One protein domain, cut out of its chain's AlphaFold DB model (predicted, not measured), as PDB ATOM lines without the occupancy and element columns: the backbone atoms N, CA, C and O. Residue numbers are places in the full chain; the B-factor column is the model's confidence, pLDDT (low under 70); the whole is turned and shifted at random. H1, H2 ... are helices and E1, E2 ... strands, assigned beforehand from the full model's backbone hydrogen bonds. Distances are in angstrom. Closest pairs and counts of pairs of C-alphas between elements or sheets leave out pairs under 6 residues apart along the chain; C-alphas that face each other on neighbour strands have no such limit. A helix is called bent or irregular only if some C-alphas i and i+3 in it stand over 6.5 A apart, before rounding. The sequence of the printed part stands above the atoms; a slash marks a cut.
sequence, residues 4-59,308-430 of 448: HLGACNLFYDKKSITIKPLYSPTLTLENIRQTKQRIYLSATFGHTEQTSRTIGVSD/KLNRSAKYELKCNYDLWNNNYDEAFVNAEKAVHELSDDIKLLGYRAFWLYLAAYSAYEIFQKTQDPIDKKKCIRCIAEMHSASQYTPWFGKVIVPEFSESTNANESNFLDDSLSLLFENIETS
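This is residues 4 to 59 and 308 to 430 of the 448 residues of the protein "DEAD/DEAH box helicase" of Lactobacillus sp. DS13_6 (UniProt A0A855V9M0). Four helices, H3, H4, H5 and H6, run up and down side by side in a zigzag row, with short H2 beside H3 at one end and H7, H8 and the longer H9 gathered at the H6 end. On one side of this row stands a small two-stranded hairpin, E1 and E2, whose tip, residues 12 to 17, sticks out, while short H1 sits off to the H2 end. The printed part has 179 residues, with two named strands followed by nine named helices; E1 and E2 make one antiparallel sheet, and the class is mostly helix. The whole is compact, with a radius of gyration of the C-alphas of 17.4 A, and only just elongated, spanning 55 by 36 by 34 A.

E1, residues 9 to 12, and E2, residues 17 to 20, form an antiparallel hairpin at 162 degrees; N 11 and O 18 are 2.8 A apart and N 18 and O 11 are 2.7 A apart, both within hydrogen-bond range. H1, residues 30 to 34, touches no helix. H2, residues 50 to 55, touches residues 313 to 317 of H3, residues 308 to 324, with the closest C-alphas, Arg 53 and Leu 317, 6.9 A apart, at a shallow tilt of 23 degrees, the same way. H3 and H4, residues 328 to 341, touch as a helical hairpin at a shallow tilt of 10 degrees, opposite ways, with C-alphas 319 and 331 closest at 4.4 A. H4 and H5, residues 349 to 370, form another at 21 degrees, C-alphas 332 and 359 being closest at 4.8 A. H3, H4 and H5 are an up and down bundle, each helix running against the one before it. H5 and H6, residues 373 to 392, are a third helical hairpin, a shallow tilt of 18 degrees, opposite ways, with C-alphas 360 and 379 closest at 4.4 A. H7, residues 396 to 399, and H6 touch only at the corner, C-alphas 390 and 397 being closest at 5.0 A. H8, residues 403 to 406, touches residues 380 to 387 of H6, the closest C-alphas, Ala 384 and Ser 405, being 6.0 A apart. H9, residues 413 to 430, touches H7 with residues 423 to 430 alone, C-alphas 399 and 427 being closest at 6.3 A; H9 and H6 are near each other. The closest C-alphas of E1 and H9, Leu 10 and Glu 428, are 7.7 A apart. In H1, H2, H4, H5 and H9 every O i to N i+4 pair is within hydrogen-bond range, in H3 11 of 13 and in H6 14 of 16; H7 and H8 are too short for such a pair.

E1 begins at C-alpha 9, (-55.338, -4.784, 1.783), and is 10.1 A long; E2 is 10.0 A. H3, 24.4 A, has a kink of 29 degrees near residue 315 and is only just irregular, C-alphas 311 and 314 being 6.6 A apart. H4 is 19.9 A long. H5, the longest helix with 22 residues, runs 30.8 A from C-alpha 349 at (-41.851, -16.789, -7.541). H6, 30.3 A, is only just irregular, C-alphas 388 and 391 being 6.8 A apart. H9, 24.6 A, has a kink of 30 degrees near residue 424 and ends at C-alpha 430, (-62.708, -15.877, -0.572).

The two C-alphas farthest apart, those of Ala 43 and Asn 411, are 57.2 A apart. Residues 60 to 307 are not printed, and C-alphas 59 and 308 are 17.6 A apart across the cut. The link H1 to H2, residues 35 to 49, is long. The mean pLDDT of the printed part is 80.2, and residues 43 to 48, 390 to 394 and 397 to 430 are under 70.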
ATOM      1  N   HIS A   4     -58.586   6.524   1.742       84.81
ATOM      2  CA  HIS A   4     -57.626   5.720   0.967       84.81
ATOM      3  C   HIS A   4     -57.836   4.212   1.183       84.81
ATOM      4  O   HIS A   4     -56.883   3.431   1.201       84.81
ATOM      5  N   LEU A   5     -59.084   3.788   1.414       84.06
ATOM      6  CA  LEU A   5     -59.408   2.374   1.633       84.06
ATOM      7  C   LEU A   5     -59.118   1.512   0.397       84.06
ATOM      8  O   LEU A   5     -58.654   0.391   0.572       84.06
ATOM      9  N   GLY A   6     -59.289   2.049  -0.816       80.62
ATOM     10  CA  GLY A   6     -58.965   1.345  -2.066       80.62
ATOM     11  C   GLY A   6     -57.477   1.006  -2.234       80.62
ATOM     12  O   GLY A   6     -57.127   0.109  -2.985       80.62
ATOM     13  N   ALA A   7     -56.587   1.666  -1.486       85.12
ATOM     14  CA  ALA A   7     -55.156   1.353  -1.459       85.12
ATOM     15  C   ALA A   7     -54.772   0.355  -0.348       85.12
ATOM     16  O   ALA A   7     -53.594   0.036  -0.155       85.12
ATOM     17  N   CYS A   8     -55.743  -0.088   0.453       87.88
ATOM     18  CA  CYS A   8     -55.523  -0.984   1.578       87.88
ATOM     19  C   CYS A   8     -55.822  -2.437   1.203       87.88
ATOM     20  O   CYS A   8     -56.701  -2.740   0.412       87.88
ATOM     21  N   ASN A   9     -55.114  -3.350   1.857       86.56
ATOM     22  CA  ASN A   9     -55.338  -4.784   1.783       86.56
ATOM     23  C   ASN A   9     -56.126  -5.241   3.018       86.56
ATOM     24  O   ASN A   9     -55.889  -4.754   4.132       86.56
ATOM     25  N   LEU A  10     -57.016  -6.215   2.826       86.00
ATOM     26  CA  LEU A  10     -57.778  -6.872   3.886       86.00
ATOM     27  C   LEU A  10     -57.136  -8.221   4.239       86.00
ATOM     28  O   LEU A  10     -57.057  -9.130   3.416       86.00
ATOM     29  N   PHE A  11     -56.735  -8.384   5.496       85.00
ATOM     30  CA  PHE A  11     -56.270  -9.653   6.050       85.00
ATOM     31  C   PHE A  11     -57.149 -10.052   7.233       85.00
ATOM     32  O   PHE A  11     -57.531  -9.204   8.032       85.00
ATOM     33  N   TYR A  12     -57.440 -11.340   7.403       82.31
ATOM     34  CA  TYR A  12     -58.317 -11.802   8.481       82.31
ATOM     35  C   TYR A  12     -57.941 -13.195   8.996       82.31
ATOM     36  O   TYR A  12     -57.229 -13.971   8.350       82.31
ATOM     37  N   ASP A  13     -58.429 -13.512  10.191       77.62
ATOM     38  CA  ASP A  13     -58.535 -14.861  10.723       77.62
ATOM     39  C   ASP A  13     -59.730 -15.009  11.661       77.62
ATOM     40  O   ASP A  13     -60.578 -14.131  11.768       77.62
ATOM     41  N   LYS A  14     -59.800 -16.142  12.365       79.62
ATOM     42  CA  LYS A  14     -60.884 -16.439  13.309       79.62
ATOM     43  C   LYS A  14     -60.999 -15.441  14.470       79.62
ATOM     44  O   LYS A  14     -61.992 -15.499  15.185       79.62
ATOM     45  N   LYS A  15     -59.978 -14.617  14.729       78.44
ATOM     46  CA  LYS A  15     -59.893 -13.738  15.904       78.44
ATOM     47  C   LYS A  15     -59.813 -12.256  15.546       78.44
ATOM     48  O   LYS A  15     -60.069 -11.429  16.413       78.44
ATOM     49  N   SER A  16     -59.402 -11.913  14.328       81.75
ATOM     50  CA  SER A  16     -59.077 -10.534  13.969       81.75
ATOM     51  C   SER A  16     -59.214 -10.261  12.476       81.75
ATOM     52  O   SER A  16     -58.979 -11.136  11.646       81.75
ATOM     53  N   ILE A  17     -59.553  -9.014  12.154       85.88
ATOM     54  CA  ILE A  17     -59.529  -8.442  10.807       85.88
ATOM     55  C   ILE A  17     -58.536  -7.274  10.837       85.88
ATOM     56  O   ILE A  17     -58.467  -6.532  11.814       85.88
ATOM     57  N   THR A  18     -57.728  -7.126   9.796       86.50
ATOM     58  CA  THR A  18     -56.745  -6.055   9.630       86.50
ATOM     59  C   THR A  18     -56.897  -5.457   8.242       86.50
ATOM     60  O   THR A  18     -56.750  -6.161   7.249       86.50
ATOM     61  N   ILE A  19     -57.147  -4.151   8.190       88.75
ATOM     62  CA  ILE A  19     -57.167  -3.362   6.958       88.75
ATOM     63  C   ILE A  19     -55.967  -2.429   7.015       88.75
ATOM     64  O   ILE A  19     -55.855  -1.629   7.945       88.75
ATOM     65  N   LYS A  20     -55.042  -2.559   6.065       89.06
ATOM     66  CA  LYS A  20     -53.853  -1.702   6.004       89.06
ATOM     67  C   LYS A  20     -53.252  -1.651   4.599       89.06
ATOM     68  O   LYS A  20     -53.366  -2.635   3.870       89.06
ATOM     69  N   PRO A  21     -52.558  -0.566   4.223       90.31
ATOM     70  CA  PRO A  21     -51.731  -0.576   3.019       90.31
ATOM     71  C   PRO A  21     -50.614  -1.625   3.141       90.31
ATOM     72  O   PRO A  21     -50.274  -2.052   4.251       90.31
ATOM     73  N   LEU A  22     -50.052  -2.047   2.005       89.69
ATOM     74  CA  LEU A  22     -48.979  -3.047   1.983       89.69
ATOM     75  C   LEU A  22     -47.754  -2.549   2.767       89.69
ATOM     76  O   LEU A  22     -47.232  -3.271   3.624       89.69
ATOM     77  N   TYR A  23     -47.372  -1.293   2.525       91.50
ATOM     78  CA  TYR A  23     -46.374  -0.552   3.294       91.50
ATOM     79  C   TYR A  23     -46.963   0.732   3.863       91.50
ATOM     80  O   TYR A  23     -47.900   1.312   3.312       91.50
ATOM     81  N   SER A  24     -46.397   1.195   4.974       90.00
ATOM     82  CA  SER A  24     -46.806   2.451   5.598       90.00
ATOM     83  C   SER A  24     -46.568   3.625   4.633       90.00
ATOM     84  O   SER A  24     -45.455   3.785   4.146       90.00
ATOM     85  N   PRO A  25     -47.558   4.482   4.341       90.50
ATOM     86  CA  PRO A  25     -47.383   5.635   3.458       90.50
ATOM     87  C   PRO A  25     -46.743   6.800   4.231       90.50
ATOM     88  O   PRO A  25     -47.288   7.894   4.318       90.50
ATOM     89  N   THR A  26     -45.606   6.553   4.872       91.00
ATOM     90  CA  THR A  26     -45.008   7.425   5.895       91.00
ATOM     91  C   THR A  26     -44.665   8.825   5.381       91.00
ATOM     92  O   THR A  26     -44.800   9.796   6.120       91.00
ATOM     93  N   LEU A  27     -44.312   8.966   4.102       89.88
ATOM     94  CA  LEU A  27     -44.027  10.250   3.451       89.88
ATOM     95  C   LEU A  27     -45.284  11.087   3.156       89.88
ATOM     96  O   LEU A  27     -45.157  12.219   2.699       89.88
ATOM     97  N   THR A  28     -46.488  10.572   3.427       89.00
ATOM     98  CA  THR A  28     -47.719  11.389   3.419       89.00
ATOM     99  C   THR A  28     -47.831  12.280   4.652       89.00
ATOM    100  O   THR A  28     -48.597  13.240   4.655       89.00
ATOM    101  N   LEU A  29     -47.056  11.986   5.699       90.00
ATOM    102  CA  LEU A  29     -46.979  12.812   6.891       90.00
ATOM    103  C   LEU A  29     -46.028  13.981   6.621       90.00
ATOM    104  O   LEU A  29     -44.819  13.792   6.470       90.00
ATOM    105  N   GLU A  30     -46.581  15.193   6.561       89.00
ATOM    106  CA  GLU A  30     -45.850  16.398   6.152       89.00
ATOM    107  C   GLU A  30     -44.610  16.661   7.018       89.00
ATOM    108  O   GLU A  30     -43.539  16.976   6.505       89.00
ATOM    109  N   ASN A  31     -44.718  16.433   8.330       90.38
ATOM    110  CA  ASN A  31     -43.602  16.556   9.267       90.38
ATOM    111  C   ASN A  31     -42.435  15.616   8.921       90.38
ATOM    112  O   ASN A  31     -41.277  16.016   9.012       90.38
ATOM    113  N   ILE A  32     -42.711  14.385   8.486       89.06
ATOM    114  CA  ILE A  32     -41.667  13.437   8.083       89.06
ATOM    115  C   ILE A  32     -41.119  13.807   6.703       89.06
ATOM    116  O   ILE A  32     -39.902  13.802   6.496       89.06
ATOM    117  N   ARG A  33     -42.002  14.168   5.766       89.00
ATOM    118  CA  ARG A  33     -41.636  14.540   4.396       89.00
ATOM    119  C   ARG A  33     -40.706  15.752   4.350       89.00
ATOM    120  O   ARG A  33     -39.678  15.680   3.686       89.00
ATOM    121  N   GLN A  34     -41.027  16.821   5.080       90.00
ATOM    122  CA  GLN A  34     -40.241  18.065   5.111       90.00
ATOM    123  C   GLN A  34     -38.928  17.949   5.898       90.00
ATOM    124  O   GLN A  34     -38.053  18.810   5.785       90.00
ATOM    125  N   THR A  35     -38.773  16.899   6.707       91.12
ATOM    126  CA  THR A  35     -37.565  16.701   7.508       91.12
ATOM    127  C   THR A  35     -36.359  16.437   6.604       91.12
ATOM    128  O   THR A  35     -36.336  15.464   5.852       91.12
ATOM    129  N   LYS A  36     -35.331  17.290   6.724       88.94
ATOM    130  CA  LYS A  36     -34.103  17.236   5.908       88.94
ATOM    131  C   LYS A  36     -33.236  16.008   6.183       88.94
ATOM    132  O   LYS A  36     -32.578  15.519   5.273       88.94
ATOM    133  N   GLN A  37     -33.209  15.533   7.427       88.44
ATOM    134  CA  GLN A  37     -32.404  14.387   7.844       88.44
ATOM    135  C   GLN A  37     -33.192  13.518   8.821       88.44
ATOM    136  O   GLN A  37     -33.703  14.010   9.823       88.44
ATOM    137  N   ARG A  38     -33.274  12.219   8.527       87.44
ATOM    138  CA  ARG A  38     -33.985  11.226   9.337       87.44
ATOM    139  C   ARG A  38     -32.967  10.179   9.781       87.44
ATOM    140  O   ARG A  38     -32.325   9.570   8.931       87.44
ATOM    141  N   ILE A  39     -32.799   9.999  11.088       87.81
ATOM    142  CA  ILE A  39     -31.901   8.989  11.659       87.81
ATOM    143  C   ILE A  39     -32.775   7.895  12.261       87.81
ATOM    144  O   ILE A  39     -33.533   8.147  13.195       87.81
ATOM    145  N   TYR A  40     -32.676   6.691  11.707       83.50
ATOM    146  CA  TYR A  40     -33.339   5.508  12.239       83.50
ATOM    147  C   TYR A  40     -32.314   4.691  13.016       83.50
ATOM    148  O   TYR A  40     -31.242   4.394  12.492       83.50
ATOM    149  N   LEU A  41     -32.642   4.328  14.254       80.81
ATOM    150  CA  LEU A  41     -31.811   3.477  15.099       80.81
ATOM    151  C   LEU A  41     -32.551   2.164  15.357       80.81
ATOM    152  O   LEU A  41     -33.725   2.166  15.717       80.81
ATOM    153  N   SER A  42     -31.860   1.049  15.156       70.94
ATOM    154  CA  SER A  42     -32.360  -0.297  15.410       70.94
ATOM    155  C   SER A  42     -31.213  -1.143  15.933       70.94
ATOM    156  O   SER A  42     -30.090  -1.045  15.438       70.94
ATOM    157  N   ALA A  43     -31.508  -1.999  16.907       59.84
ATOM    158  CA  ALA A  43     -30.557  -2.980  17.421       59.84
ATOM    159  C   ALA A  43     -30.270  -4.107  16.411       59.84
ATOM    160  O   ALA A  43     -29.343  -4.884  16.594       59.84
ATOM    161  N   THR A  44     -31.079  -4.225  15.354       56.62
ATOM    162  CA  THR A  44     -31.097  -5.396  14.471       56.62
ATOM    163  C   THR A  44     -31.367  -4.976  13.029       56.62
ATOM    164  O   THR A  44     -32.429  -5.251  12.459       56.62
ATOM    165  N   PHE A  45     -30.433  -4.226  12.441       58.38
ATOM    166  CA  PHE A  45     -30.482  -3.914  11.015       58.38
ATOM    167  C   PHE A  45     -30.023  -5.120  10.197       58.38
ATOM    168  O   PHE A  45     -28.904  -5.601  10.350       58.38
ATOM    169  N   GLY A  46     -30.896  -5.588   9.308       59.12
ATOM    170  CA  GLY A  46     -30.553  -6.608   8.327       59.12
ATOM    171  C   GLY A  46     -29.740  -6.063   7.146       59.12
ATOM    172  O   GLY A  46     -29.406  -4.880   7.061       59.12
ATOM    173  N   HIS A  47     -29.395  -6.942   6.212       58.44
ATOM    174  CA  HIS A  47     -28.689  -6.637   4.970       58.44
ATOM    175  C   HIS A  47     -29.624  -6.216   3.825       58.44
ATOM    176  O   HIS A  47     -29.139  -5.966   2.720       58.44
ATOM    177  N   THR A  48     -30.937  -6.135   4.062       62.47
ATOM    178  CA  THR A  48     -31.923  -5.861   3.011       62.47
ATOM    179  C   THR A  48     -32.678  -4.544   3.171       62.47
ATOM    180  O   THR A  48     -32.841  -3.999   4.264       62.47
ATOM    181  N   GLU A  49     -33.271  -4.099   2.061       75.19
ATOM    182  CA  GLU A  49     -34.260  -3.012   1.964       75.19
ATOM    183  C   GLU A  49     -35.575  -3.305   2.726       75.19
ATOM    184  O   GLU A  49     -36.596  -2.636   2.555       75.19
ATOM    185  N   GLN A  50     -35.585  -4.310   3.605       77.75
ATOM    186  CA  GLN A  50     -36.679  -4.572   4.530       77.75
ATOM    187  C   GLN A  50     -36.922  -3.399   5.488       77.75
ATOM    188  O   GLN A  50     -38.064  -3.164   5.892       77.75
ATOM    189  N   THR A  51     -35.882  -2.633   5.823       79.56
ATOM    190  CA  THR A  51     -36.013  -1.392   6.601       79.56
ATOM    191  C   THR A  51     -36.878  -0.381   5.850       79.56
ATOM    192  O   THR A  51     -37.874   0.100   6.392       79.56
ATOM    193  N   SER A  52     -36.581  -0.150   4.569       85.38
ATOM    194  CA  SER A  52     -37.345   0.736   3.684       85.38
ATOM    195  C   SER A  52     -38.798   0.287   3.538       85.38
ATOM    196  O   SER A  52     -39.697   1.119   3.620       85.38
ATOM    197  N   ARG A  53     -39.061  -1.026   3.440       87.69
ATOM    198  CA  ARG A  53     -40.424  -1.605   3.459       87.69
ATOM    199  C   ARG A  53     -41.157  -1.389   4.782       87.69
ATOM    200  O   ARG A  53     -42.346  -1.087   4.796       87.69
ATOM    201  N   THR A  54     -40.454  -1.558   5.899       84.50
ATOM    202  CA  THR A  54     -41.034  -1.445   7.247       84.50
ATOM    203  C   THR A  54     -41.403  -0.001   7.565       84.50
ATOM    204  O   THR A  54     -42.508   0.269   8.034       84.50
ATOM    205  N   ILE A  55     -40.491   0.930   7.279       86.75
ATOM    206  CA  ILE A  55     -40.705   2.363   7.485       86.75
ATOM    207  C   ILE A  55     -41.620   2.915   6.392       86.75
ATOM    208  O   ILE A  55     -42.388   3.830   6.654       86.75
ATOM    209  N   GLY A  56     -41.581   2.355   5.185       88.88
ATOM    210  CA  GLY A  56     -42.378   2.803   4.051       88.88
ATOM    211  C   GLY A  56     -41.820   4.055   3.375       88.88
ATOM    212  O   GLY A  56     -42.572   4.935   2.965       88.88
ATOM    213  N   VAL A  57     -40.497   4.172   3.282       87.25
ATOM    214  CA  VAL A  57     -39.809   5.304   2.642       87.25
ATOM    215  C   VAL A  57     -39.100   4.821   1.389       87.25
ATOM    216  O   VAL A  57     -38.277   3.919   1.456       87.25
ATOM    217  N   SER A  58     -39.442   5.410   0.242       79.12
ATOM    218  CA  SER A  58     -38.859   5.071  -1.064       79.12
ATOM    219  C   SER A  58     -37.500   5.724  -1.323       79.12
ATOM    220  O   SER A  58     -36.847   5.400  -2.315       79.12
ATOM    221  N   ASP A  59     -37.114   6.686  -0.482       78.19
ATOM    222  CA  ASP A  59     -35.819   7.357  -0.553       78.19
ATOM    223  C   ASP A  59     -34.700   6.356  -0.247       78.19
ATOM    224  O   ASP A  59     -34.877   5.438   0.555       78.19
ATOM    225  N   LYS A 308     -31.825  -9.163  -5.721       90.31
ATOM    226  CA  LYS A 308     -33.115  -9.013  -6.418       90.31
ATOM    227  C   LYS A 308     -34.210  -8.424  -5.518       90.31
ATOM    228  O   LYS A 308     -34.928  -7.500  -5.913       90.31
ATOM    229  N   LEU A 309     -34.317  -8.894  -4.270       89.31
ATOM    230  CA  LEU A 309     -35.228  -8.320  -3.269       89.31
ATOM    231  C   LEU A 309     -34.887  -6.862  -2.934       89.31
ATOM    232  O   LEU A 309     -35.786  -6.069  -2.669       89.31
ATOM    233  N   ASN A 310     -33.613  -6.482  -2.947       87.81
ATOM    234  CA  ASN A 310     -33.214  -5.097  -2.703       87.81
ATOM    235  C   ASN A 310     -33.537  -4.198  -3.902       87.81
ATOM    236  O   ASN A 310     -34.097  -3.116  -3.731       87.81
ATOM    237  N   ARG A 311     -33.262  -4.655  -5.129       90.19
ATOM    238  CA  ARG A 311     -33.542  -3.890  -6.356       90.19
ATOM    239  C   ARG A 311     -35.037  -3.653  -6.576       90.19
ATOM    240  O   ARG A 311     -35.417  -2.553  -6.985       90.19
ATOM    241  N   SER A 312     -35.873  -4.645  -6.266       93.00
ATOM    242  CA  SER A 312     -37.336  -4.545  -6.364       93.00
ATOM    243  C   SER A 312     -37.930  -3.541  -5.371       93.00
ATOM    244  O   SER A 312     -38.791  -2.754  -5.766       93.00
ATOM    245  N   ALA A 313     -37.424  -3.474  -4.133       91.62
ATOM    246  CA  ALA A 313     -37.995  -2.689  -3.029       91.62
ATOM    247  C   ALA A 313     -38.359  -1.234  -3.384       91.62
ATOM    248  O   ALA A 313     -39.411  -0.734  -2.985       91.62
ATOM    249  N   LYS A 314     -37.522  -0.548  -4.172       92.19
ATOM    250  CA  LYS A 314     -37.787   0.841  -4.589       92.19
ATOM    251  C   LYS A 314     -39.048   0.968  -5.452       92.19
ATOM    252  O   LYS A 314     -39.771   1.954  -5.333       92.19
ATOM    253  N   TYR A 315     -39.305  -0.000  -6.331       95.12
ATOM    254  CA  TYR A 315     -40.478  -0.010  -7.206       95.12
ATOM    255  C   TYR A 315     -41.724  -0.426  -6.432       95.12
ATOM    256  O   TYR A 315     -42.784   0.159  -6.620       95.12
ATOM    257  N   GLU A 316     -41.569  -1.357  -5.494       94.88
ATOM    258  CA  GLU A 316     -42.627  -1.782  -4.580       94.88
ATOM    259  C   GLU A 316     -43.171  -0.612  -3.749       94.88
ATOM    260  O   GLU A 316     -44.380  -0.398  -3.650       94.88
ATOM    261  N   LEU A 317     -42.262   0.184  -3.180       94.00
ATOM    262  CA  LEU A 317     -42.607   1.359  -2.388       94.00
ATOM    263  C   LEU A 317     -43.264   2.442  -3.243       94.00
ATOM    264  O   LEU A 317     -44.273   3.000  -2.821       94.00
ATOM    265  N   LYS A 318     -42.745   2.707  -4.450       94.25
ATOM    266  CA  LYS A 318     -43.369   3.646  -5.397       94.25
ATOM    267  C   LYS A 318     -44.784   3.212  -5.768       94.25
ATOM    268  O   LYS A 318     -45.705   3.993  -5.572       94.25
ATOM    269  N   CYS A 319     -44.967   1.949  -6.155       95.19
ATOM    270  CA  CYS A 319     -46.281   1.378  -6.447       95.19
ATOM    271  C   CYS A 319     -47.251   1.548  -5.263       95.19
ATOM    272  O   CYS A 319     -48.387   1.965  -5.453       95.19
ATOM    273  N   ASN A 320     -46.800   1.319  -4.022       94.12
ATOM    274  CA  ASN A 320     -47.629   1.540  -2.832       94.12
ATOM    275  C   ASN A 320     -48.077   3.008  -2.676       94.12
ATOM    276  O   ASN A 320     -49.214   3.251  -2.280       94.12
ATOM    277  N   TYR A 321     -47.217   3.986  -2.990       94.31
ATOM    278  CA  TYR A 321     -47.601   5.406  -3.000       94.31
ATOM    279  C   TYR A 321     -48.517   5.766  -4.174       94.31
ATOM    280  O   TYR A 321     -49.440   6.559  -3.994       94.31
ATOM    281  N   ASP A 322     -48.294   5.182  -5.348       95.25
ATOM    282  CA  ASP A 322     -49.142   5.397  -6.521       95.25
ATOM    283  C   ASP A 322     -50.560   4.869  -6.270       95.25
ATOM    284  O   ASP A 322     -51.529   5.601  -6.464       95.25
ATOM    285  N   LEU A 323     -50.683   3.657  -5.712       92.88
ATOM    286  CA  LEU A 323     -51.954   3.094  -5.245       92.88
ATOM    287  C   LEU A 323     -52.603   3.984  -4.183       92.88
ATOM    288  O   LEU A 323     -53.790   4.279  -4.272       92.88
ATOM    289  N   TRP A 324     -51.827   4.469  -3.206       92.75
ATOM    290  CA  TRP A 324     -52.333   5.384  -2.178       92.75
ATOM    291  C   TRP A 324     -52.940   6.662  -2.770       92.75
ATOM    292  O   TRP A 324     -53.943   7.160  -2.258       92.75
ATOM    293  N   ASN A 325     -52.370   7.169  -3.861       92.44
ATOM    294  CA  ASN A 325     -52.827   8.374  -4.552       92.44
ATOM    295  C   ASN A 325     -53.821   8.094  -5.698       92.44
ATOM    296  O   ASN A 325     -54.149   9.016  -6.442       92.44
ATOM    297  N   ASN A 326     -54.307   6.854  -5.848       92.25
ATOM    298  CA  ASN A 326     -55.179   6.403  -6.945       92.25
ATOM    299  C   ASN A 326     -54.582   6.606  -8.357       92.25
ATOM    300  O   ASN A 326     -55.321   6.732  -9.340       92.25
ATOM    301  N   ASN A 327     -53.251   6.651  -8.465       94.69
ATOM    302  CA  ASN A 327     -52.516   6.762  -9.722       94.69
ATOM    303  C   ASN A 327     -52.215   5.365 -10.284       94.69
ATOM    304  O   ASN A 327     -51.096   4.860 -10.191       94.69
ATOM    305  N   TYR A 328     -53.246   4.711 -10.819       94.25
ATOM    306  CA  TYR A 328     -53.155   3.311 -11.236       94.25
ATOM    307  C   TYR A 328     -52.218   3.081 -12.431       94.25
ATOM    308  O   TYR A 328     -51.594   2.024 -12.503       94.25
ATOM    309  N   ASP A 329     -52.053   4.066 -13.321       95.00
ATOM    310  CA  ASP A 329     -51.120   3.996 -14.453       95.00
ATOM    311  C   ASP A 329     -49.669   3.821 -13.987       95.00
ATOM    312  O   ASP A 329     -48.989   2.866 -14.374       95.00
ATOM    313  N   GLU A 330     -49.201   4.696 -13.094       96.69
ATOM    314  CA  GLU A 330     -47.853   4.583 -12.525       96.69
ATOM    315  C   GLU A 330     -47.731   3.375 -11.588       96.69
ATOM    316  O   GLU A 330     -46.697   2.699 -11.584       96.69
ATOM    317  N   ALA A 331     -48.801   3.036 -10.854       96.19
ATOM    318  CA  ALA A 331     -48.828   1.844 -10.009       96.19
ATOM    319  C   ALA A 331     -48.591   0.567 -10.827       96.19
ATOM    320  O   ALA A 331     -47.770  -0.262 -10.428       96.19
ATOM    321  N   PHE A 332     -49.240   0.437 -11.989       96.69
ATOM    322  CA  PHE A 332     -49.040  -0.674 -12.918       96.69
ATOM    323  C   PHE A 332     -47.588  -0.746 -13.399       96.69
ATOM    324  O   PHE A 332     -46.949  -1.796 -13.310       96.69
ATOM    325  N   VAL A 333     -47.032   0.382 -13.854       97.44
ATOM    326  CA  VAL A 333     -45.650   0.455 -14.354       97.44
ATOM    327  C   VAL A 333     -44.642   0.070 -13.269       97.44
ATOM    328  O   VAL A 333     -43.685  -0.662 -13.537       97.44
ATOM    329  N   ASN A 334     -44.821   0.552 -12.039       97.31
ATOM    330  CA  ASN A 334     -43.926   0.229 -10.931       97.31
ATOM    331  C   ASN A 334     -44.101  -1.220 -10.444       97.31
ATOM    332  O   ASN A 334     -43.101  -1.866 -10.126       97.31
ATOM    333  N   ALA A 335     -45.318  -1.773 -10.460       96.69
ATOM    334  CA  ALA A 335     -45.549  -3.187 -10.168       96.69
ATOM    335  C   ALA A 335     -44.850  -4.101 -11.191       96.69
ATOM    336  O   ALA A 335     -44.149  -5.030 -10.797       96.69
ATOM    337  N   GLU A 336     -44.940  -3.800 -12.490       96.19
ATOM    338  CA  GLU A 336     -44.247  -4.549 -13.552       96.19
ATOM    339  C   GLU A 336     -42.721  -4.499 -13.400       96.19
ATOM    340  O   GLU A 336     -42.036  -5.510 -13.564       96.19
ATOM    341  N   LYS A 337     -42.167  -3.342 -13.016       96.88
ATOM    342  CA  LYS A 337     -40.734  -3.227 -12.706       96.88
ATOM    343  C   LYS A 337     -40.347  -4.099 -11.510       96.88
ATOM    344  O   LYS A 337     -39.309  -4.752 -11.561       96.88
ATOM    345  N   ALA A 338     -41.173  -4.160 -10.462       95.31
ATOM    346  CA  ALA A 338     -40.938  -5.069  -9.339       95.31
ATOM    347  C   ALA A 338     -40.995  -6.545  -9.778       95.31
ATOM    348  O   ALA A 338     -40.108  -7.318  -9.422       95.31
ATOM    349  N   VAL A 339     -41.975  -6.929 -10.606       94.62
ATOM    350  CA  VAL A 339     -42.078  -8.280 -11.193       94.62
ATOM    351  C   VAL A 339     -40.820  -8.641 -11.987       94.62
ATOM    352  O   VAL A 339     -40.312  -9.757 -11.852       94.62
ATOM    353  N   HIS A 340     -40.299  -7.705 -12.784       94.50
ATOM    354  CA  HIS A 340     -39.087  -7.909 -13.571       94.50
ATOM    355  C   HIS A 340     -37.861  -8.171 -12.684       94.50
ATOM    356  O   HIS A 340     -37.191  -9.183 -12.865       94.50
ATOM    357  N   GLU A 341     -37.616  -7.340 -11.666       94.12
ATOM    358  CA  GLU A 341     -36.490  -7.528 -10.732       94.12
ATOM    359  C   GLU A 341     -36.585  -8.841  -9.931       94.12
ATOM    360  O   GLU A 341     -35.568  -9.423  -9.561       94.12
ATOM    361  N   LEU A 342     -37.803  -9.332  -9.668       90.94
ATOM    362  CA  LEU A 342     -38.060 -10.583  -8.942       90.94
ATOM    363  C   LEU A 342     -38.034 -11.836  -9.836       90.94
ATOM    364  O   LEU A 342     -38.397 -12.924  -9.378       90.94
ATOM    365  N   SER A 343     -37.658 -11.701 -11.107       85.31
ATOM    366  CA  SER A 343     -37.635 -12.811 -12.062       85.31
ATOM    367  C   SER A 343     -36.421 -13.733 -11.867       85.31
ATOM    368  O   SER A 343     -35.452 -13.421 -11.166       85.31
ATOM    369  N   ASP A 344     -36.496 -14.918 -12.474       80.31
ATOM    370  CA  ASP A 344     -35.387 -15.876 -12.565       80.31
ATOM    371  C   ASP A 344     -34.866 -16.423 -11.221       80.31
ATOM    372  O   ASP A 344     -33.702 -16.802 -11.111       80.31
ATOM    373  N   ASP A 345     -35.702 -16.476 -10.177       84.31
ATOM    374  CA  ASP A 345     -35.402 -17.221  -8.947       84.31
ATOM    375  C   ASP A 345     -36.647 -17.930  -8.391       84.31
ATOM    376  O   ASP A 345     -37.667 -17.311  -8.073       84.31
ATOM    377  N   ILE A 346     -36.542 -19.251  -8.222       84.38
ATOM    378  CA  ILE A 346     -37.619 -20.122  -7.729       84.38
ATOM    379  C   ILE A 346     -38.110 -19.685  -6.337       84.38
ATOM    380  O   ILE A 346     -39.301 -19.785  -6.037       84.38
ATOM    381  N   LYS A 347     -37.222 -19.158  -5.485       85.56
ATOM    382  CA  LYS A 347     -37.551 -18.703  -4.124       85.56
ATOM    383  C   LYS A 347     -38.373 -17.415  -4.113       85.56
ATOM    384  O   LYS A 347     -39.029 -17.137  -3.111       85.56
ATOM    385  N   LEU A 348     -38.337 -16.636  -5.195       89.88
ATOM    386  CA  LEU A 348     -39.036 -15.354  -5.315       89.88
ATOM    387  C   LEU A 348     -40.363 -15.463  -6.067       89.88
ATOM    388  O   LEU A 348     -41.167 -14.536  -5.989       89.88
ATOM    389  N   LEU A 349     -40.646 -16.597  -6.723       87.94
ATOM    390  CA  LEU A 349     -41.851 -16.789  -7.541       87.94
ATOM    391  C   LEU A 349     -43.146 -16.462  -6.804       87.94
ATOM    392  O   LEU A 349     -44.041 -15.845  -7.378       87.94
ATOM    393  N   GLY A 350     -43.242 -16.835  -5.528       88.62
ATOM    394  CA  GLY A 350     -44.435 -16.541  -4.749       88.62
ATOM    395  C   GLY A 350     -44.645 -15.049  -4.516       88.62
ATOM    396  O   GLY A 350     -45.755 -14.538  -4.652       88.62
ATOM    397  N   TYR A 351     -43.560 -14.323  -4.264       90.62
ATOM    398  CA  TYR A 351     -43.607 -12.877  -4.111       90.62
ATOM    399  C   TYR A 351     -43.826 -12.157  -5.449       90.62
ATOM    400  O   TYR A 351     -44.620 -11.223  -5.521       90.62
ATOM    401  N   ARG A 352     -43.217 -12.654  -6.532       91.88
ATOM    402  CA  ARG A 352     -43.468 -12.195  -7.905       91.88
ATOM    403  C   ARG A 352     -44.947 -12.330  -8.284       91.88
ATOM    404  O   ARG A 352     -45.515 -11.393  -8.830       91.88
ATOM    405  N   ALA A 353     -45.586 -13.453  -7.947       89.50
ATOM    406  CA  ALA A 353     -47.016 -13.667  -8.188       89.50
ATOM    407  C   ALA A 353     -47.895 -12.643  -7.450       89.50
ATOM    408  O   ALA A 353     -48.882 -12.163  -8.000       89.50
ATOM    409  N   PHE A 354     -47.511 -12.251  -6.233       90.44
ATOM    410  CA  PHE A 354     -48.209 -11.194  -5.499       90.44
ATOM    411  C   PHE A 354     -48.088  -9.819  -6.173       90.44
ATOM    412  O   PHE A 354     -49.062  -9.073  -6.220       90.44
ATOM    413  N   TRP A 355     -46.933  -9.495  -6.756       93.38
ATOM    414  CA  TRP A 355     -46.784  -8.261  -7.535       93.38
ATOM    415  C   TRP A 355     -47.526  -8.298  -8.872       93.38
ATOM    416  O   TRP A 355     -48.098  -7.286  -9.264       93.38
ATOM    417  N   LEU A 356     -47.607  -9.462  -9.524       91.94
ATOM    418  CA  LEU A 356     -48.465  -9.658 -10.698       91.94
ATOM    419  C   LEU A 356     -49.947  -9.448 -10.368       91.94
ATOM    420  O   LEU A 356     -50.665  -8.866 -11.175       91.94
ATOM    421  N   TYR A 357     -50.395  -9.861  -9.179       90.06
ATOM    422  CA  TYR A 357     -51.741  -9.557  -8.694       90.06
ATOM    423  C   TYR A 357     -51.977  -8.044  -8.575       90.06
ATOM    424  O   TYR A 357     -52.981  -7.544  -9.076       90.06
ATOM    425  N   LEU A 358     -51.045  -7.297  -7.972       91.62
ATOM    426  CA  LEU A 358     -51.169  -5.838  -7.845       91.62
ATOM    427  C   LEU A 358     -51.095  -5.118  -9.200       91.62
ATOM    428  O   LEU A 358     -51.801  -4.129  -9.407       91.62
ATOM    429  N   ALA A 359     -50.290  -5.625 -10.138       94.00
ATOM    430  CA  ALA A 359     -50.269  -5.143 -11.515       94.00
ATOM    431  C   ALA A 359     -51.619  -5.400 -12.206       94.00
ATOM    432  O   ALA A 359     -52.204  -4.480 -12.770       94.00
ATOM    433  N   ALA A 360     -52.162  -6.617 -12.101       91.12
ATOM    434  CA  ALA A 360     -53.468  -6.953 -12.662       91.12
ATOM    435  C   ALA A 360     -54.582  -6.067 -12.081       91.12
ATOM    436  O   ALA A 360     -55.377  -5.524 -12.840       91.12
ATOM    437  N   TYR A 361     -54.589  -5.863 -10.760       89.62
ATOM    438  CA  TYR A 361     -55.535  -4.974 -10.084       89.62
ATOM    439  C   TYR A 361     -55.427  -3.529 -10.592       89.62
ATOM    440  O   TYR A 361     -56.427  -2.920 -10.954       89.62
ATOM    441  N   SER A 362     -54.207  -2.997 -10.711       92.69
ATOM    442  CA  SER A 362     -53.992  -1.641 -11.234       92.69
ATOM    443  C   SER A 362     -54.491  -1.508 -12.678       92.69
ATOM    444  O   SER A 362     -55.173  -0.543 -13.004       92.69
ATOM    445  N   ALA A 363     -54.214  -2.494 -13.538       91.38
ATOM    446  CA  ALA A 363     -54.709  -2.511 -14.916       91.38
ATOM    447  C   ALA A 363     -56.242  -2.598 -14.994       91.38
ATOM    448  O   ALA A 363     -56.848  -1.970 -15.859       91.38
ATOM    449  N   TYR A 364     -56.864  -3.350 -14.086       89.50
ATOM    450  CA  TYR A 364     -58.315  -3.461 -13.986       89.50
ATOM    451  C   TYR A 364     -58.973  -2.130 -13.592       89.50
ATOM    452  O   TYR A 364     -59.943  -1.719 -14.221       89.50
ATOM    453  N   GLU A 365     -58.406  -1.408 -12.623       89.62
ATOM    454  CA  GLU A 365     -58.886  -0.077 -12.221       89.62
ATOM    455  C   GLU A 365     -58.746   0.968 -13.340       89.62
ATOM    456  O   GLU A 365     -59.613   1.828 -13.508       89.62
ATOM    457  N   ILE A 366     -57.678   0.890 -14.144       90.56
ATOM    458  CA  ILE A 366     -57.537   1.727 -15.348       90.56
ATOM    459  C   ILE A 366     -58.644   1.372 -16.342       90.56
ATOM    460  O   ILE A 366     -59.373   2.260 -16.781       90.56
ATOM    461  N   PHE A 367     -58.820   0.082 -16.643       89.25
ATOM    462  CA  PHE A 367     -59.840  -0.394 -17.574       89.25
ATOM    463  C   PHE A 367     -61.256   0.028 -17.162       89.25
ATOM    464  O   PHE A 367     -62.020   0.485 -18.005       89.25
ATOM    465  N   GLN A 368     -61.601  -0.040 -15.873       87.12
ATOM    466  CA  GLN A 368     -62.895   0.432 -15.370       87.12
ATOM    467  C   GLN A 368     -63.160   1.903 -15.727       87.12
ATOM    468  O   GLN A 368     -64.288   2.272 -16.067       87.12
ATOM    469  N   LYS A 369     -62.117   2.743 -15.710       87.44
ATOM    470  CA  LYS A 369     -62.204   4.173 -16.035       87.44
ATOM    471  C   LYS A 369     -62.162   4.456 -17.537       87.44
ATOM    472  O   LYS A 369     -62.882   5.338 -17.997       87.44
ATOM    473  N   THR A 370     -61.297   3.770 -18.285       88.44
ATOM    474  CA  THR A 370     -61.024   4.061 -19.704       88.44
ATOM    475  C   THR A 370     -61.908   3.268 -20.660       88.44
ATOM    476  O   THR A 370     -62.182   3.740 -21.761       88.44
ATOM    477  N   GLN A 371     -62.348   2.075 -20.249       86.12
ATOM    478  CA  GLN A 371     -62.983   1.055 -21.088       86.12
ATOM    479  C   GLN A 371     -62.127   0.665 -22.313       86.12
ATOM    480  O   GLN A 371     -62.647   0.173 -23.315       86.12
ATOM    481  N   ASP A 372     -60.804   0.871 -22.248       85.50
ATOM    482  CA  ASP A 372     -59.876   0.565 -23.341       85.50
ATOM    483  C   ASP A 372     -59.543  -0.945 -23.378       85.50
ATOM    484  O   ASP A 372     -59.023  -1.503 -22.401       85.50
ATOM    485  N   PRO A 373     -59.762  -1.640 -24.513       84.75
ATOM    486  CA  PRO A 373     -59.372  -3.040 -24.687       84.75
ATOM    487  C   PRO A 373     -57.889  -3.340 -24.414       84.75
ATOM    488  O   PRO A 373     -57.540  -4.485 -24.112       84.75
ATOM    489  N   ILE A 374     -56.995  -2.355 -24.546       86.94
ATOM    490  CA  ILE A 374     -55.563  -2.505 -24.254       86.94
ATOM    491  C   ILE A 374     -55.343  -2.766 -22.761       86.94
ATOM    492  O   ILE A 374     -54.570  -3.659 -22.407       86.94
ATOM    493  N   ASP A 375     -56.040  -2.043 -21.886       84.06
ATOM    494  CA  ASP A 375     -55.886  -2.181 -20.435       84.06
ATOM    495  C   ASP A 375     -56.464  -3.510 -19.938       84.06
ATOM    496  O   ASP A 375     -55.830  -4.216 -19.147       84.06
ATOM    497  N   LYS A 376     -57.578  -3.949 -20.533       82.62
ATOM    498  CA  LYS A 376     -58.116  -5.300 -20.324       82.62
ATOM    499  C   LYS A 376     -57.108  -6.391 -20.700       82.62
ATOM    500  O   LYS A 376     -56.905  -7.341 -19.942       82.62
ATOM    501  N   LYS A 377     -56.414  -6.250 -21.838       86.44
ATOM    502  CA  LYS A 377     -55.358  -7.197 -22.251       86.44
ATOM    503  C   LYS A 377     -54.180  -7.219 -21.276       86.44
ATOM    504  O   LYS A 377     -53.670  -8.303 -20.991       86.44
ATOM    505  N   LYS A 378     -53.758  -6.062 -20.747       89.00
ATOM    506  CA  LYS A 378     -52.711  -5.990 -19.710       89.00
ATOM    507  C   LYS A 378     -53.120  -6.788 -18.468       89.00
ATOM    508  O   LYS A 378     -52.333  -7.606 -18.000       89.00
ATOM    509  N   CYS A 379     -54.354  -6.605 -17.991       86.38
ATOM    510  CA  CYS A 379     -54.894  -7.332 -16.841       86.38
ATOM    511  C   CYS A 379     -54.866  -8.856 -17.055       86.38
ATOM    512  O   CYS A 379     -54.294  -9.587 -16.246       86.38
ATOM    513  N   ILE A 380     -55.420  -9.335 -18.176       83.75
ATOM    514  CA  ILE A 380     -55.468 -10.770 -18.508       83.75
ATOM    515  C   ILE A 380     -54.057 -11.368 -18.583       83.75
ATOM    516  O   ILE A 380     -53.815 -12.446 -18.042       83.75
ATOM    517  N   ARG A 381     -53.099 -10.654 -19.190       90.50
ATOM    518  CA  ARG A 381     -51.697 -11.088 -19.256       90.50
ATOM    519  C   ARG A 381     -51.104 -11.295 -17.860       90.50
ATOM    520  O   ARG A 381     -50.534 -12.351 -17.598       90.50
ATOM    521  N   CYS A 382     -51.255 -10.320 -16.961       88.75
ATOM    522  CA  CYS A 382     -50.717 -10.419 -15.603       88.75
ATOM    523  C   CYS A 382     -51.347 -11.589 -14.823       88.75
ATOM    524  O   CYS A 382     -50.639 -12.306 -14.115       88.75
ATOM    525  N   ILE A 383     -52.650 -11.845 -14.999       84.44
ATOM    526  CA  ILE A 383     -53.343 -12.996 -14.392       84.44
ATOM    527  C   ILE A 383     -52.815 -14.324 -14.952       84.44
ATOM    528  O   ILE A 383     -52.557 -15.252 -14.183       84.44
ATOM    529  N   ALA A 384     -52.607 -14.421 -16.265       83.25
ATOM    530  CA  ALA A 384     -52.064 -15.622 -16.897       83.25
ATOM    531  C   ALA A 384     -50.635 -15.931 -16.407       83.25
ATOM    532  O   ALA A 384     -50.318 -17.076 -16.077       83.25
ATOM    533  N   GLU A 385     -49.782 -14.909 -16.282       85.50
ATOM    534  CA  GLU A 385     -48.442 -15.049 -15.695       85.50
ATOM    535  C   GLU A 385     -48.473 -15.415 -14.205       85.50
ATOM    536  O   GLU A 385     -47.619 -16.156 -13.714       85.50
ATOM    537  N   MET A 386     -49.457 -14.913 -13.461       83.44
ATOM    538  CA  MET A 386     -49.653 -15.282 -12.062       83.44
ATOM    539  C   MET A 386     -50.071 -16.753 -11.937       83.44
ATOM    540  O   MET A 386     -49.573 -17.458 -11.058       83.44
ATOM    541  N   HIS A 387     -50.942 -17.236 -12.828       77.50
ATOM    542  CA  HIS A 387     -51.358 -18.638 -12.880       77.50
ATOM    543  C   HIS A 387     -50.196 -19.571 -13.242       77.50
ATOM    544  O   HIS A 387     -50.020 -20.613 -12.617       77.50
ATOM    545  N   SER A 388     -49.332 -19.203 -14.191       76.19
ATOM    546  CA  SER A 388     -48.149 -20.026 -14.487       76.19
ATOM    547  C   SER A 388     -47.205 -20.132 -13.276       76.19
ATOM    548  O   SER A 388     -46.644 -21.198 -13.015       76.19
ATOM    549  N   ALA A 389     -47.117 -19.077 -12.459       71.56
ATOM    550  CA  ALA A 389     -46.399 -19.086 -11.186       71.56
ATOM    551  C   ALA A 389     -47.149 -19.812 -10.040       71.56
ATOM    552  O   ALA A 389     -46.557 -20.085  -8.987       71.56
ATOM    553  N   SER A 390     -48.430 -20.167 -10.211       66.75
ATOM    554  CA  SER A 390     -49.275 -20.701  -9.133       66.75
ATOM    555  C   SER A 390     -48.940 -22.130  -8.710       66.75
ATOM    556  O   SER A 390     -49.334 -22.551  -7.621       66.75
ATOM    557  N   GLN A 391     -48.150 -22.862  -9.506       65.62
ATOM    558  CA  GLN A 391     -47.594 -24.167  -9.115       65.62
ATOM    559  C   GLN A 391     -46.797 -24.085  -7.799       65.62
ATOM    560  O   GLN A 391     -46.756 -25.045  -7.032       65.62
ATOM    561  N   TYR A 392     -46.233 -22.911  -7.498       65.06
ATOM    562  CA  TYR A 392     -45.439 -22.639  -6.297       65.06
ATOM    563  C   TYR A 392     -46.203 -21.833  -5.234       65.06
ATOM    564  O   TYR A 392     -45.687 -21.611  -4.134       65.06
ATOM    565  N   THR A 393     -47.440 -21.418  -5.534       68.69
ATOM    566  CA  THR A 393     -48.343 -20.697  -4.624       68.69
ATOM    567  C   THR A 393     -49.741 -21.327  -4.629       68.69
ATOM    568  O   THR A 393     -50.653 -20.873  -5.323       68.69
ATOM    569  N   PRO A 394     -49.971 -22.356  -3.789       63.31
ATOM    570  CA  PRO A 394     -51.227 -23.114  -3.767       63.31
ATOM    571  C   PRO A 394     -52.473 -22.281  -3.445       63.31
ATOM    572  O   PRO A 394     -53.587 -22.794  -3.519       63.31
ATOM    573  N   TRP A 395     -52.293 -21.043  -2.980       72.56
ATOM    574  CA  TRP A 395     -53.383 -20.111  -2.747       72.56
ATOM    575  C   TRP A 395     -53.891 -19.499  -4.058       72.56
ATOM    576  O   TRP A 395     -55.070 -19.665  -4.346       72.56
ATOM    577  N   PHE A 396     -53.027 -18.909  -4.894       70.94
ATOM    578  CA  PHE A 396     -53.447 -18.326  -6.176       70.94
ATOM    579  C   PHE A 396     -54.072 -19.371  -7.104       70.94
ATOM    580  O   PHE A 396     -55.140 -19.132  -7.656       70.94
ATOM    581  N   GLY A 397     -53.500 -20.578  -7.175       65.69
ATOM    582  CA  GLY A 397     -54.047 -21.660  -8.004       65.69
ATOM    583  C   GLY A 397     -55.433 -22.164  -7.572       65.69
ATOM    584  O   GLY A 397     -56.078 -22.883  -8.321       65.69
ATOM    585  N   LYS A 398     -55.905 -21.813  -6.366       67.00
ATOM    586  CA  LYS A 398     -57.271 -22.126  -5.900       67.00
ATOM    587  C   LYS A 398     -58.268 -21.004  -6.144       67.00
ATOM    588  O   LYS A 398     -59.464 -21.249  -6.031       67.00
ATOM    589  N   VAL A 399     -57.774 -19.790  -6.359       65.12
ATOM    590  CA  VAL A 399     -58.599 -18.585  -6.440       65.12
ATOM    591  C   VAL A 399     -58.761 -18.124  -7.890       65.12
ATOM    592  O   VAL A 399     -59.807 -17.590  -8.238       65.12
ATOM    593  N   ILE A 400     -57.773 -18.384  -8.751       64.06
ATOM    594  CA  ILE A 400     -57.881 -18.134 -10.191       64.06
ATOM    595  C   ILE A 400     -58.865 -19.138 -10.803       64.06
ATOM    596  O   ILE A 400     -58.692 -20.350 -10.664       64.06
ATOM    597  N   VAL A 401     -59.899 -18.631 -11.478       58.41
ATOM    598  CA  VAL A 401     -60.875 -19.455 -12.203       58.41
ATOM    599  C   VAL A 401     -60.205 -20.024 -13.469       58.41
ATOM    600  O   VAL A 401     -59.557 -19.257 -14.184       58.41
ATOM    601  N   PRO A 402     -60.347 -21.331 -13.780       52.88
ATOM    602  CA  PRO A 402     -59.732 -21.957 -14.959       52.88
ATOM    603  C   PRO A 402     -60.040 -21.252 -16.289       52.88
ATOM    604  O   PRO A 402     -59.198 -21.234 -17.182       52.88
ATOM    605  N   GLU A 403     -61.207 -20.615 -16.395       53.19
ATOM    606  CA  GLU A 403     -61.687 -19.879 -17.575       53.19
ATOM    607  C   GLU A 403     -60.721 -18.764 -18.026       53.19
ATOM    608  O   GLU A 403     -60.586 -18.511 -19.219       53.19
ATOM    609  N   PHE A 404     -59.949 -18.173 -17.102       53.84
ATOM    610  CA  PHE A 404     -58.935 -17.157 -17.419       53.84
ATOM    611  C   PHE A 404     -57.649 -17.706 -18.042       53.84
ATOM    612  O   PHE A 404     -56.858 -16.942 -18.594       53.84
ATOM    613  N   SER A 405     -57.404 -19.013 -17.924       48.78
ATOM    614  CA  SER A 405     -56.187 -19.647 -18.445       48.78
ATOM    615  C   SER A 405     -56.293 -20.033 -19.924       48.78
ATOM    616  O   SER A 405     -55.271 -20.134 -20.602       48.78
ATOM    617  N   GLU A 406     -57.517 -20.193 -20.438       43.88
ATOM    618  CA  GLU A 406     -57.791 -20.614 -21.820       43.88
ATOM    619  C   GLU A 406     -58.115 -19.435 -22.760       43.88
ATOM    620  O   GLU A 406     -57.952 -19.537 -23.980       43.88
ATOM    621  N   SER A 407     -58.509 -18.274 -22.224       46.97
ATOM    622  CA  SER A 407     -58.958 -17.119 -23.008       46.97
ATOM    623  C   SER A 407     -57.795 -16.245 -23.511       46.97
ATOM    624  O   SER A 407     -57.573 -15.130 -23.039       46.97
ATOM    625  N   THR A 408     -57.046 -16.718 -24.509       42.91
ATOM    626  CA  THR A 408     -56.138 -15.856 -25.304       42.91
ATOM    627  C   THR A 408     -56.861 -15.114 -26.440       42.91
ATOM    628  O   THR A 408     -56.286 -14.213 -27.053       42.91
ATOM    629  N   ASN A 409     -58.140 -15.422 -26.686       41.66
ATOM    630  CA  ASN A 409     -58.951 -14.798 -27.732       41.66
ATOM    631  C   ASN A 409     -59.864 -13.699 -27.166       41.66
ATOM    632  O   ASN A 409     -60.820 -13.957 -26.444       41.66
ATOM    633  N   ALA A 410     -59.567 -12.455 -27.539       41.62
ATOM    634  CA  ALA A 410     -60.134 -11.215 -27.005       41.62
ATOM    635  C   ALA A 410     -61.599 -10.893 -27.403       41.62
ATOM    636  O   ALA A 410     -61.974  -9.724 -27.377       41.62
ATOM    637  N   ASN A 411     -62.425 -11.879 -27.777       41.91
ATOM    638  CA  ASN A 411     -63.726 -11.626 -28.424       41.91
ATOM    639  C   ASN A 411     -64.980 -11.927 -27.580       41.91
ATOM    640  O   ASN A 411     -66.087 -11.780 -28.090       41.91
ATOM    641  N   GLU A 412     -64.853 -12.263 -26.295       48.69
ATOM    642  CA  GLU A 412     -66.004 -12.412 -25.385       48.69
ATOM    643  C   GLU A 412     -65.982 -11.304 -24.324       48.69
ATOM    644  O   GLU A 412     -65.553 -11.496 -23.189       48.69
ATOM    645  N   SER A 413     -66.375 -10.084 -24.716       50.41
ATOM    646  CA  SER A 413     -66.171  -8.887 -23.892       50.41
ATOM    647  C   SER A 413     -66.931  -8.938 -22.564       50.41
ATOM    648  O   SER A 413     -66.308  -8.769 -21.524       50.41
ATOM    649  N   ASN A 414     -68.226  -9.258 -22.568       49.91
ATOM    650  CA  ASN A 414     -69.060  -9.050 -21.377       49.91
ATOM    651  C   ASN A 414     -68.905 -10.154 -20.319       49.91
ATOM    652  O   ASN A 414     -68.925  -9.860 -19.131       49.91
ATOM    653  N   PHE A 415     -68.692 -11.408 -20.731       46.97
ATOM    654  CA  PHE A 415     -68.491 -12.520 -19.793       46.97
ATOM    655  C   PHE A 415     -67.165 -12.388 -19.034       46.97
ATOM    656  O   PHE A 415     -67.106 -12.629 -17.830       46.97
ATOM    657  N   LEU A 416     -66.100 -11.952 -19.719       56.31
ATOM    658  CA  LEU A 416     -64.791 -11.741 -19.100       56.31
ATOM    659  C   LEU A 416     -64.769 -10.544 -18.141       56.31
ATOM    660  O   LEU A 416     -64.032 -10.595 -17.164       56.31
ATOM    661  N   ASP A 417     -65.560  -9.495 -18.382       57.97
ATOM    662  CA  ASP A 417     -65.614  -8.323 -17.491       57.97
ATOM    663  C   ASP A 417     -66.303  -8.650 -16.164       57.97
ATOM    664  O   ASP A 417     -65.731  -8.390 -15.100       57.97
ATOM    665  N   ASP A 418     -67.457  -9.324 -16.223       57.53
ATOM    666  CA  ASP A 418     -68.141  -9.845 -15.035       57.53
ATOM    667  C   ASP A 418     -67.244 -10.834 -14.291       57.53
ATOM    668  O   ASP A 418     -67.147 -10.788 -13.069       57.53
ATOM    669  N   SER A 419     -66.517 -11.686 -15.019       59.50
ATOM    670  CA  SER A 419     -65.601 -12.658 -14.422       59.50
ATOM    671  C   SER A 419     -64.380 -11.995 -13.780       59.50
ATOM    672  O   SER A 419     -63.868 -12.522 -12.797       59.50
ATOM    673  N   LEU A 420     -63.857 -10.888 -14.332       64.00
ATOM    674  CA  LEU A 420     -62.713 -10.156 -13.770       64.00
ATOM    675  C   LEU A 420     -63.128  -9.419 -12.498       64.00
ATOM    676  O   LEU A 420     -62.425  -9.527 -11.494       64.00
ATOM    677  N   SER A 421     -64.294  -8.756 -12.522       63.59
ATOM    678  CA  SER A 421     -64.917  -8.201 -11.312       63.59
ATOM    679  C   SER A 421     -65.083  -9.299 -10.279       63.59
ATOM    680  O   SER A 421     -64.560  -9.197  -9.177       63.59
ATOM    681  N   LEU A 422     -65.683 -10.422 -10.679       58.59
ATOM    682  CA  LEU A 422     -65.886 -11.578  -9.824       58.59
ATOM    683  C   LEU A 422     -64.564 -12.210  -9.380       58.59
ATOM    684  O   LEU A 422     -64.547 -12.810  -8.324       58.59
ATOM    685  N   LEU A 423     -63.454 -12.120 -10.115       65.44
ATOM    686  CA  LEU A 423     -62.155 -12.646  -9.688       65.44
ATOM    687  C   LEU A 423     -61.555 -11.774  -8.591       65.44
ATOM    688  O   LEU A 423     -61.152 -12.316  -7.569       65.44
ATOM    689  N   PHE A 424     -61.495 -10.455  -8.776       66.19
ATOM    690  CA  PHE A 424     -60.994  -9.547  -7.741       66.19
ATOM    691  C   PHE A 424     -61.932  -9.546  -6.532       66.19
ATOM    692  O   PHE A 424     -61.483  -9.779  -5.411       66.19
ATOM    693  N   GLU A 425     -63.243  -9.477  -6.765       61.34
ATOM    694  CA  GLU A 425     -64.255  -9.634  -5.728       61.34
ATOM    695  C   GLU A 425     -64.221 -11.024  -5.100       61.34
ATOM    696  O   GLU A 425     -64.415 -11.106  -3.903       61.34
ATOM    697  N   ASN A 426     -63.954 -12.131  -5.803       57.94
ATOM    698  CA  ASN A 426     -63.829 -13.470  -5.201       57.94
ATOM    699  C   ASN A 426     -62.487 -13.674  -4.527       57.94
ATOM    700  O   ASN A 426     -62.415 -14.481  -3.608       57.94
ATOM    701  N   ILE A 427     -61.420 -12.999  -4.940       60.31
ATOM    702  CA  ILE A 427     -60.188 -12.925  -4.164       60.31
ATOM    703  C   ILE A 427     -60.539 -12.256  -2.831       60.31
ATOM    704  O   ILE A 427     -60.286 -12.842  -1.780       60.31
ATOM    705  N   GLU A 428     -61.264 -11.140  -2.867       55.84
ATOM    706  CA  GLU A 428     -61.794 -10.421  -1.703       55.84
ATOM    707  C   GLU A 428     -62.879 -11.195  -0.926       55.84
ATOM    708  O   GLU A 428     -62.925 -11.153   0.297       55.84
ATOM    709  N   THR A 429     -63.700 -12.018  -1.576       47.31
ATOM    710  CA  THR A 429     -64.848 -12.733  -0.984       47.31
ATOM    711  C   THR A 429     -64.472 -14.147  -0.552       47.31
ATOM    712  O   THR A 429     -65.002 -14.675   0.424       47.31
ATOM    713  N   SER A 430     -63.463 -14.763  -1.162       50.75
ATOM    714  CA  SER A 430     -62.708 -15.877  -0.572       50.75
ATOM    715  C   SER A 430     -61.960 -15.406   0.678       50.75
ATOM    716  O   SER A 430     -61.733 -16.205   1.595       50.75
TER     717      SER A 430